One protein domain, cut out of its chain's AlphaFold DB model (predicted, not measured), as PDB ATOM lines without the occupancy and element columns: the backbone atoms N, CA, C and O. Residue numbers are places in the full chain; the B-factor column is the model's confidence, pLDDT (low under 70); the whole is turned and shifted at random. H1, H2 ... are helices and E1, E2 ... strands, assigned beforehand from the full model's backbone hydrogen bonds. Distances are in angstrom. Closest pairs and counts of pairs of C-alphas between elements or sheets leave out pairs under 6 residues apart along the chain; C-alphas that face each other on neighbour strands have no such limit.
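This is residues 6 to 72 of the 224 residues of a protein of Trypanosoma brucei equiperdum (UniProt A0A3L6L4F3). What shape do these atoms make? A long, two-stranded hairpin, E2 and E3, makes a narrow flat arm whose loop end sticks out at residues 35 to 41; at its other end the short strand E1 and the one-turn helix H1 sit by the first residues of E2, while H2 leads away, its residues 66 to 70 sticking out. What are the parts? The printed part has 67 residues, with three named strands and two named helices in the order E1, H1, E2, E3, H2; the sheet runs E1, E2, E3, all antiparallel, and the class is mixed, helices and strands. How compact is it? It is loose, with a radius of gyration of the C-alphas of 15.2 A, and flat, with spans of 40 by 36 by 15 A.

Where are the strands? E2, residues 21 to 31, is the longest at 27.6 A, and it bends by 67 degrees at residue 28. E3, residues 44 to 51, measures 21.6 A, and E1 is residues 6 to 8, with C-alpha 6 at (140.215, 119.419, 110.715). Where are the helices? H1 is residues 9 to 12. H2, residues 62 to 70, is 12.7 A long and ends with C-alpha 70 at (127.313, 132.450, 92.308).

How do the strands pair? E2 and E3 are a hairpin, antiparallel at 148 degrees, with N 27 and O 47 at 2.8 A and N 45 and O 30 at 2.8 A, within hydrogen-bond range. E1 and E2 are antiparallel at 125 degrees, with N 7 and O 22 at 3.0 A. The pairing is staggered: E2 pairs with E1 over its residues 21 to 23 and with E3 over its residues 23 to 31. How do the helices meet the sheet? H1 is on the sheet but only grazes it with residues 9 to 12; its closest C-alphas to E2 are those of Gly 9 and Ile 22, 5.4 A apart. H2 is on the sheet but only grazes it with residues 62 to 64; its closest C-alphas to E3 are those of Arg 63 and Glu 49, 7.0 A apart. Which parts stay apart, and how are the helix backbones? E1 and E3 are apart, and so are H1 and H2. In H2, 4 of 5 O i to N i+4 pairs are within hydrogen-bond range; H1 is too short for such a pair.

How far does it reach? The two C-alphas farthest apart, those of Ala 37 and Lys 72, are 45.1 A from each other. Is it continuous? The printed part has no cut, and its one long link is E2 to E3, with 12 residues. Where is confidence low? The mean pLDDT of the printed part is 93.3, and residues 38 to 39 are under 70.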
ATOM      1  N   ASN A   6     141.147 119.210 109.626       97.69
ATOM      2  CA  ASN A   6     140.215 119.419 110.715       97.69
ATOM      3  C   ASN A   6     140.867 120.218 111.848       97.69
ATOM      4  O   ASN A   6     142.091 120.320 111.934       97.69
ATOM      5  N   PHE A   7     140.035 120.781 112.714       97.75
ATOM      6  CA  PHE A   7     140.450 121.418 113.958       97.75
ATOM      7  C   PHE A   7     139.367 121.246 115.029       97.75
ATOM      8  O   PHE A   7     138.255 120.793 114.749       97.75
ATOM      9  N   ASP A   8     139.707 121.600 116.267       97.56
ATOM     10  CA  ASP A   8     138.770 121.616 117.388       97.56
ATOM     11  C   ASP A   8     137.914 122.896 117.370       97.56
ATOM     12  O   ASP A   8     138.369 123.988 117.717       97.56
ATOM     13  N   GLY A   9     136.655 122.750 116.967       97.50
ATOM     14  CA  GLY A   9     135.659 123.813 116.898       97.50
ATOM     15  C   GLY A   9     135.274 124.405 118.251       97.50
ATOM     16  O   GLY A   9     134.842 125.554 118.301       97.50
ATOM     17  N   SER A  10     135.463 123.686 119.362       96.62
ATOM     18  CA  SER A  10     135.152 124.239 120.690       96.62
ATOM     19  C   SER A  10     136.114 125.355 121.088       96.62
ATOM     20  O   SER A  10     135.701 126.380 121.626       96.62
ATOM     21  N   SER A  11     137.377 125.229 120.679       96.88
ATOM     22  CA  SER A  11     138.421 126.239 120.873       96.88
ATOM     23  C   SER A  11     138.243 127.502 120.010       96.88
ATOM     24  O   SER A  11     139.006 128.455 120.145       96.88
ATOM     25  N   THR A  12     137.243 127.528 119.123       96.31
ATOM     26  CA  THR A  12     136.925 128.661 118.229       96.31
ATOM     27  C   THR A  12     135.469 129.122 118.347       96.31
ATOM     28  O   THR A  12     135.049 130.015 117.616       96.31
ATOM     29  N   GLY A  13     134.689 128.535 119.264       95.31
ATOM     30  CA  GLY A  13     133.265 128.846 119.431       95.31
ATOM     31  C   GLY A  13     132.370 128.353 118.287       95.31
ATOM     32  O   GLY A  13     131.258 128.846 118.130       95.31
ATOM     33  N   GLN A  14     132.840 127.397 117.479       94.88
ATOM     34  CA  GLN A  14     132.109 126.840 116.333       94.88
ATOM     35  C   GLN A  14     131.418 125.501 116.636       94.88
ATOM     36  O   GLN A  14     130.614 125.033 115.829       94.88
ATOM     37  N   ALA A  15     131.711 124.873 117.779       93.44
ATOM     38  CA  ALA A  15     131.069 123.636 118.218       93.44
ATOM     39  C   ALA A  15     131.022 123.526 119.751       93.44
ATOM     40  O   ALA A  15     131.897 124.034 120.447       93.44
ATOM     41  N   GLU A  16     130.030 122.805 120.271       90.31
ATOM     42  CA  GLU A  16     129.861 122.518 121.699       90.31
ATOM     43  C   GLU A  16     129.581 121.022 121.923       90.31
ATOM     44  O   GLU A  16     129.117 120.310 121.030       90.31
ATOM     45  N   GLY A  17     129.819 120.536 123.143       89.50
ATOM     46  CA  GLY A  17     129.511 119.158 123.534       89.50
ATOM     47  C   GLY A  17     130.599 118.148 123.157       89.50
ATOM     48  O   GLY A  17     131.786 118.446 123.225       89.50
ATOM     49  N   LEU A  18     130.194 116.914 122.836       89.75
ATOM     50  CA  LEU A  18     131.117 115.788 122.608       89.75
ATOM     51  C   LEU A  18     131.676 115.719 121.179       89.75
ATOM     52  O   LEU A  18     132.676 115.043 120.954       89.75
ATOM     53  N   ILE A  19     131.020 116.369 120.216       90.56
ATOM     54  CA  ILE A  19     131.428 116.379 118.807       90.56
ATOM     55  C   ILE A  19     131.882 117.796 118.482       90.56
ATOM     56  O   ILE A  19     131.071 118.641 118.109       90.56
ATOM     57  N   THR A  20     133.175 118.053 118.663       95.44
ATOM     58  CA  THR A  20     133.751 119.391 118.476       95.44
ATOM     59  C   THR A  20     134.541 119.533 117.181       95.44
ATOM     60  O   THR A  20     134.949 120.634 116.834       95.44
ATOM     61  N   GLU A  21     134.757 118.445 116.444       97.19
ATOM     62  CA  GLU A  21     135.531 118.455 115.204       97.19
ATOM     63  C   GLU A  21     134.863 119.309 114.116       97.19
ATOM     64  O   GLU A  21     133.683 119.132 113.813       97.19
ATOM     65  N   ILE A  22     135.644 120.188 113.483       98.19
ATOM     66  CA  ILE A  22     135.254 120.940 112.286       98.19
ATOM     67  C   ILE A  22     136.219 120.602 111.156       98.19
ATOM     68  O   ILE A  22     137.434 120.678 111.322       98.19
ATOM     69  N   HIS A  23     135.685 120.263 109.985       98.12
ATOM     70  CA  HIS A  23     136.468 120.016 108.779       98.12
ATOM     71  C   HIS A  23     136.748 121.316 108.024       98.12
ATOM     72  O   HIS A  23     135.831 122.094 107.764       98.12
ATOM     73  N   ILE A  24     137.988 121.495 107.566       98.00
ATOM     74  CA  ILE A  24     138.381 122.568 106.647       98.00
ATOM     75  C   ILE A  24     138.601 122.013 105.245       98.00
ATOM     76  O   ILE A  24     139.441 121.139 105.019       98.00
ATOM     77  N   LYS A  25     137.834 122.527 104.283       97.81
ATOM     78  CA  LYS A  25     137.940 122.154 102.869       97.81
ATOM     79  C   LYS A  25     138.602 123.293 102.091       97.81
ATOM     80  O   LYS A  25     138.006 124.367 102.015       97.81
ATOM     81  N   PRO A  26     139.802 123.090 101.520       98.12
ATOM     82  CA  PRO A  26     140.498 124.104 100.731       98.12
ATOM     83  C   PRO A  26     139.653 124.634  99.570       98.12
ATOM     84  O   PRO A  26     139.071 123.852  98.819       98.12
ATOM     85  N   VAL A  27     139.626 125.955  99.400       97.44
ATOM     86  CA  VAL A  27     138.879 126.636  98.329       97.44
ATOM     87  C   VAL A  27     139.742 127.555  97.476       97.44
ATOM     88  O   VAL A  27     139.427 127.754  96.307       97.44
ATOM     89  N   ASN A  28     140.843 128.074  98.023       96.56
ATOM     90  CA  ASN A  28     141.843 128.812  97.258       96.56
ATOM     91  C   ASN A  28     143.217 128.733  97.941       96.56
ATOM     92  O   ASN A  28     143.305 128.375  99.117       96.56
ATOM     93  N   ALA A  29     144.291 129.051  97.224       96.44
ATOM     94  CA  ALA A  29     145.640 129.053  97.771       96.44
ATOM     95  C   ALA A  29     146.515 130.143  97.148       96.44
ATOM     96  O   ALA A  29     146.443 130.402  95.951       96.44
ATOM     97  N   TYR A  30     147.380 130.731  97.971       96.00
ATOM     98  CA  TYR A  30     148.237 131.858  97.616       96.00
ATOM     99  C   TYR A  30     149.665 131.575  98.068       96.00
ATOM    100  O   TYR A  30     149.884 131.052  99.163       96.00
ATOM    101  N   HIS A  31     150.655 131.948  97.257       93.38
ATOM    102  CA  HIS A  31     152.026 132.031  97.758       93.38
ATOM    103  C   HIS A  31     152.067 133.023  98.912       93.38
ATOM    104  O   HIS A  31     151.410 134.055  98.842       93.38
ATOM    105  N   CYS A  32     152.806 132.721  99.977       93.25
ATOM    106  CA  CYS A  32     152.936 133.650 101.085       93.25
ATOM    107  C   CYS A  32     154.257 134.409 101.008       93.25
ATOM    108  O   CYS A  32     155.333 133.819 101.131       93.25
ATOM    109  N   CYS A  33     154.153 135.725 100.837       93.56
ATOM    110  CA  CYS A  33     155.295 136.622 100.666       93.56
ATOM    111  C   CYS A  33     155.591 137.462 101.916       93.56
ATOM    112  O   CYS A  33     156.436 138.349 101.870       93.56
ATOM    113  N   ILE A  34     154.928 137.183 103.046       92.19
ATOM    114  CA  ILE A  34     155.197 137.889 104.304       92.19
ATOM    115  C   ILE A  34     156.664 137.649 104.715       92.19
ATOM    116  O   ILE A  34     157.086 136.485 104.785       92.19
ATOM    117  N   PRO A  35     157.438 138.715 105.009       85.56
ATOM    118  CA  PRO A  35     158.832 138.590 105.422       85.56
ATOM    119  C   PRO A  35     159.003 137.714 106.667       85.56
ATOM    120  O   PRO A  35     158.250 137.822 107.633       85.56
ATOM    121  N   ARG A  36     160.029 136.856 106.671       82.88
ATOM    122  CA  ARG A  36     160.383 136.005 107.818       82.88
ATOM    123  C   ARG A  36     161.885 135.751 107.883       82.88
ATOM    124  O   ARG A  36     162.545 135.681 106.851       82.88
ATOM    125  N   ALA A  37     162.411 135.543 109.091       71.69
ATOM    126  CA  ALA A  37     163.850 135.408 109.346       71.69
ATOM    127  C   ALA A  37     164.515 134.147 108.742       71.69
ATOM    128  O   ALA A  37     165.736 134.044 108.744       71.69
ATOM    129  N   SER A  38     163.747 133.184 108.218       67.56
ATOM    130  CA  SER A  38     164.276 131.970 107.576       67.56
ATOM    131  C   SER A  38     163.356 131.523 106.439       67.56
ATOM    132  O   SER A  38     162.190 131.205 106.674       67.56
ATOM    133  N   SER A  39     163.825 131.531 105.186       63.06
ATOM    134  CA  SER A  39     162.948 131.288 104.027       63.06
ATOM    135  C   SER A  39     163.563 130.445 102.908       63.06
ATOM    136  O   SER A  39     163.250 130.666 101.742       63.06
ATOM    137  N   SER A  40     164.384 129.439 103.223       70.94
ATOM    138  CA  SER A  40     164.753 128.445 102.198       70.94
ATOM    139  C   SER A  40     163.550 127.617 101.720       70.94
ATOM    140  O   SER A  40     163.576 127.063 100.627       70.94
ATOM    141  N   VAL A  41     162.481 127.550 102.522       80.06
ATOM    142  CA  VAL A  41     161.252 126.815 102.205       80.06
ATOM    143  C   VAL A  41     160.162 127.801 101.769       80.06
ATOM    144  O   VAL A  41     159.842 128.711 102.531       80.06
ATOM    145  N   PRO A  42     159.556 127.667 100.583       81.56
ATOM    146  CA  PRO A  42     158.339 128.398 100.239       81.56
ATOM    147  C   PRO A  42     157.168 127.960 101.126       81.56
ATOM    148  O   PRO A  42     157.067 126.789 101.489       81.56
ATOM    149  N   TRP A  43     156.257 128.870 101.457       87.81
ATOM    150  CA  TRP A  43     155.029 128.528 102.177       87.81
ATOM    151  C   TRP A  43     153.809 129.122 101.481       87.81
ATOM    152  O   TRP A  43     153.910 130.077 100.709       87.81
ATOM    153  N   ILE A  44     152.666 128.482 101.703       93.31
ATOM    154  CA  ILE A  44     151.415 128.731 100.994       93.31
ATOM    155  C   ILE A  44     150.346 129.025 102.040       93.31
ATOM    156  O   ILE A  44     150.253 128.317 103.043       93.31
ATOM    157  N   VAL A  45     149.533 130.047 101.792       95.88
ATOM    158  CA  VAL A  45     148.297 130.301 102.534       95.88
ATOM    159  C   VAL A  45     147.174 129.578 101.815       95.88
ATOM    160  O   VAL A  45     146.958 129.812 100.629       95.88
ATOM    161  N   VAL A  46     146.457 128.706 102.518       97.81
ATOM    162  CA  VAL A  46     145.301 127.990 101.973       97.81
ATOM    163  C   VAL A  46     144.046 128.541 102.635       97.81
ATOM    164  O   VAL A  46     143.863 128.393 103.840       97.81
ATOM    165  N   LEU A  47     143.184 129.179 101.844       98.06
ATOM    166  CA  LEU A  47     141.849 129.577 102.274       98.06
ATOM    167  C   LEU A  47     140.935 128.350 102.223       98.06
ATOM    168  O   LEU A  47     140.975 127.589 101.252       98.06
ATOM    169  N   ALA A  48     140.100 128.164 103.243       98.19
ATOM    170  CA  ALA A  48     139.223 127.007 103.366       98.19
ATOM    171  C   ALA A  48     137.819 127.384 103.862       98.19
ATOM    172  O   ALA A  48     137.636 128.378 104.557       98.19
ATOM    173  N   GLU A  49     136.833 126.560 103.505       97.81
ATOM    174  CA  GLU A  49     135.480 126.572 104.072       97.81
ATOM    175  C   GLU A  49     135.388 125.596 105.255       97.81
ATOM    176  O   GLU A  49     135.956 124.502 105.195       97.81
ATOM    177  N   CYS A  50     134.621 125.959 106.287       98.19
ATOM    178  CA  CYS A  50     134.381 125.127 107.468       98.19
ATOM    179  C   CYS A  50     133.087 124.308 107.345       98.19
ATOM    180  O   CYS A  50     132.042 124.816 106.920       98.19
ATOM    181  N   PHE A  51     133.150 123.033 107.728       98.06
ATOM    182  CA  PHE A  51     132.032 122.093 107.677       98.06
ATOM    183  C   PHE A  51     131.947 121.268 108.956       98.06
ATOM    184  O   PHE A  51     132.961 120.841 109.503       98.06
ATOM    185  N   LEU A  52     130.723 120.973 109.373       96.75
ATOM    186  CA  LEU A  52     130.442 119.998 110.416       96.75
ATOM    187  C   LEU A  52     130.835 118.579 109.951       96.75
ATOM    188  O   LEU A  52     130.892 118.315 108.741       96.75
ATOM    189  N   PRO A  53     131.026 117.621 110.877       94.31
ATOM    190  CA  PRO A  53     131.295 116.225 110.527       94.31
ATOM    191  C   PRO A  53     130.181 115.578 109.695       94.31
ATOM    192  O   PRO A  53     130.437 114.671 108.909       94.31
ATOM    193  N   THR A  54     128.953 116.092 109.804       94.56
ATOM    194  CA  THR A  54     127.797 115.691 108.986       94.56
ATOM    195  C   THR A  54     127.932 116.071 107.507       94.56
ATOM    196  O   THR A  54     127.159 115.591 106.683       94.56
ATOM    197  N   GLY A  55     128.898 116.925 107.157       95.00
ATOM    198  CA  GLY A  55     129.119 117.429 105.804       95.00
ATOM    199  C   GLY A  55     128.428 118.761 105.505       95.00
ATOM    200  O   GLY A  55     128.736 119.362 104.474       95.00
ATOM    201  N   GLU A  56     127.563 119.244 106.400       95.94
ATOM    202  CA  GLU A  56     126.915 120.555 106.287       95.94
ATOM    203  C   GLU A  56     127.892 121.704 106.596       95.94
ATOM    204  O   GLU A  56     128.780 121.537 107.435       95.94
ATOM    205  N   PRO A  57     127.771 122.876 105.944       97.56
ATOM    206  CA  PRO A  57     128.550 124.059 106.311       97.56
ATOM    207  C   PRO A  57     128.295 124.467 107.767       97.56
ATOM    208  O   PRO A  57     127.168 124.343 108.252       97.56
ATOM    209  N   THR A  58     129.310 124.991 108.456       97.00
ATOM    210  CA  THR A  58     129.101 125.592 109.783       97.00
ATOM    211  C   THR A  58     128.189 126.827 109.688       97.00
ATOM    212  O   THR A  58     128.130 127.457 108.624       97.00
ATOM    213  N   PRO A  59     127.468 127.209 110.762       95.62
ATOM    214  CA  PRO A  59     126.542 128.349 110.727       95.62
ATOM    215  C   PRO A  59     127.184 129.681 110.307       95.62
ATOM    216  O   PRO A  59     126.530 130.520 109.694       95.62
ATOM    217  N   ASP A  60     128.467 129.860 110.611       95.38
ATOM    218  CA  ASP A  60     129.282 131.034 110.295       95.38
ATOM    219  C   ASP A  60     129.987 130.954 108.925       95.38
ATOM    220  O   ASP A  60     130.640 131.912 108.502       95.38
ATOM    221  N   ASN A  61     129.826 129.854 108.177       97.81
ATOM    222  CA  ASN A  61     130.363 129.705 106.826       97.81
ATOM    223  C   ASN A  61     129.535 130.505 105.801       97.81
ATOM    224  O   ASN A  61     128.771 129.973 104.986       97.81
ATOM    225  N   SER A  62     129.723 131.822 105.819       97.69
ATOM    226  CA  SER A  62     129.096 132.768 104.889       97.69
ATOM    227  C   SER A  62     129.513 132.540 103.431       97.69
ATOM    228  O   SER A  62     128.733 132.803 102.509       97.69
ATOM    229  N   ARG A  63     130.703 131.970 103.196       98.19
ATOM    230  CA  ARG A  63     131.186 131.639 101.854       98.19
ATOM    231  C   ARG A  63     130.330 130.563 101.188       98.19
ATOM    232  O   ARG A  63     129.990 130.716 100.018       98.19
ATOM    233  N   ALA A  64     129.889 129.542 101.925       97.56
ATOM    234  CA  ALA A  64     128.982 128.524 101.395       97.56
ATOM    235  C   ALA A  64     127.635 129.125 100.950       97.56
ATOM    236  O   ALA A  64     127.071 128.699  99.938       97.56
ATOM    237  N   VAL A  65     127.134 130.141 101.662       96.12
ATOM    238  CA  VAL A  65     125.926 130.887 101.271       96.12
ATOM    239  C   VAL A  65     126.170 131.673  99.980       96.12
ATOM    240  O   VAL A  65     125.381 131.557  99.041       96.12
ATOM    241  N   ALA A  66     127.279 132.412  99.893       96.94
ATOM    242  CA  ALA A  66     127.651 133.165  98.695       96.94
ATOM    243  C   ALA A  66     127.856 132.247  97.476       96.94
ATOM    244  O   ALA A  66     127.337 132.511  96.390       96.94
ATOM    245  N   ARG A  67     128.539 131.116  97.666       96.62
ATOM    246  CA  ARG A  67     128.786 130.106  96.633       96.62
ATOM    247  C   ARG A  67     127.496 129.562  96.036       96.62
ATOM    248  O   ARG A  67     127.363 129.525  94.820       96.62
ATOM    249  N   ARG A  68     126.493 129.246  96.866       95.56
ATOM    250  CA  ARG A  68     125.162 128.819  96.387       95.56
ATOM    251  C   ARG A  68     124.491 129.843  95.469       95.56
ATOM    252  O   ARG A  68     123.606 129.461  94.710       95.56
ATOM    253  N   ILE A  69     124.836 131.127  95.564       95.06
ATOM    254  CA  ILE A  69     124.311 132.176  94.682       95.06
ATOM    255  C   ILE A  69     125.118 132.217  93.385       95.06
ATOM    256  O   ILE A  69     124.528 132.147  92.309       95.06
ATOM    257  N   PHE A  70     126.446 132.295  93.478       94.44
ATOM    258  CA  PHE A  70     127.313 132.450  92.308       94.44
ATOM    259  C   PHE A  70     127.401 131.185  91.432       94.44
ATOM    260  O   PHE A  70     127.517 131.309  90.216       94.44
ATOM    261  N   ASP A  71     127.211 129.990  92.002       93.56
ATOM    262  CA  ASP A  71     127.196 128.715  91.264       93.56
ATOM    263  C   ASP A  71     125.936 128.527  90.392       93.56
ATOM    264  O   ASP A  71     125.886 127.622  89.561       93.56
ATOM    265  N   LYS A  72     124.903 129.374  90.533       92.31
ATOM    266  CA  LYS A  72     123.644 129.254  89.768       92.31
ATOM    267  C   LYS A  72     123.771 129.600  88.281       92.31
ATOM    268  O   LYS A  72     122.782 129.481  87.566       92.31
TER     269      LYS A  72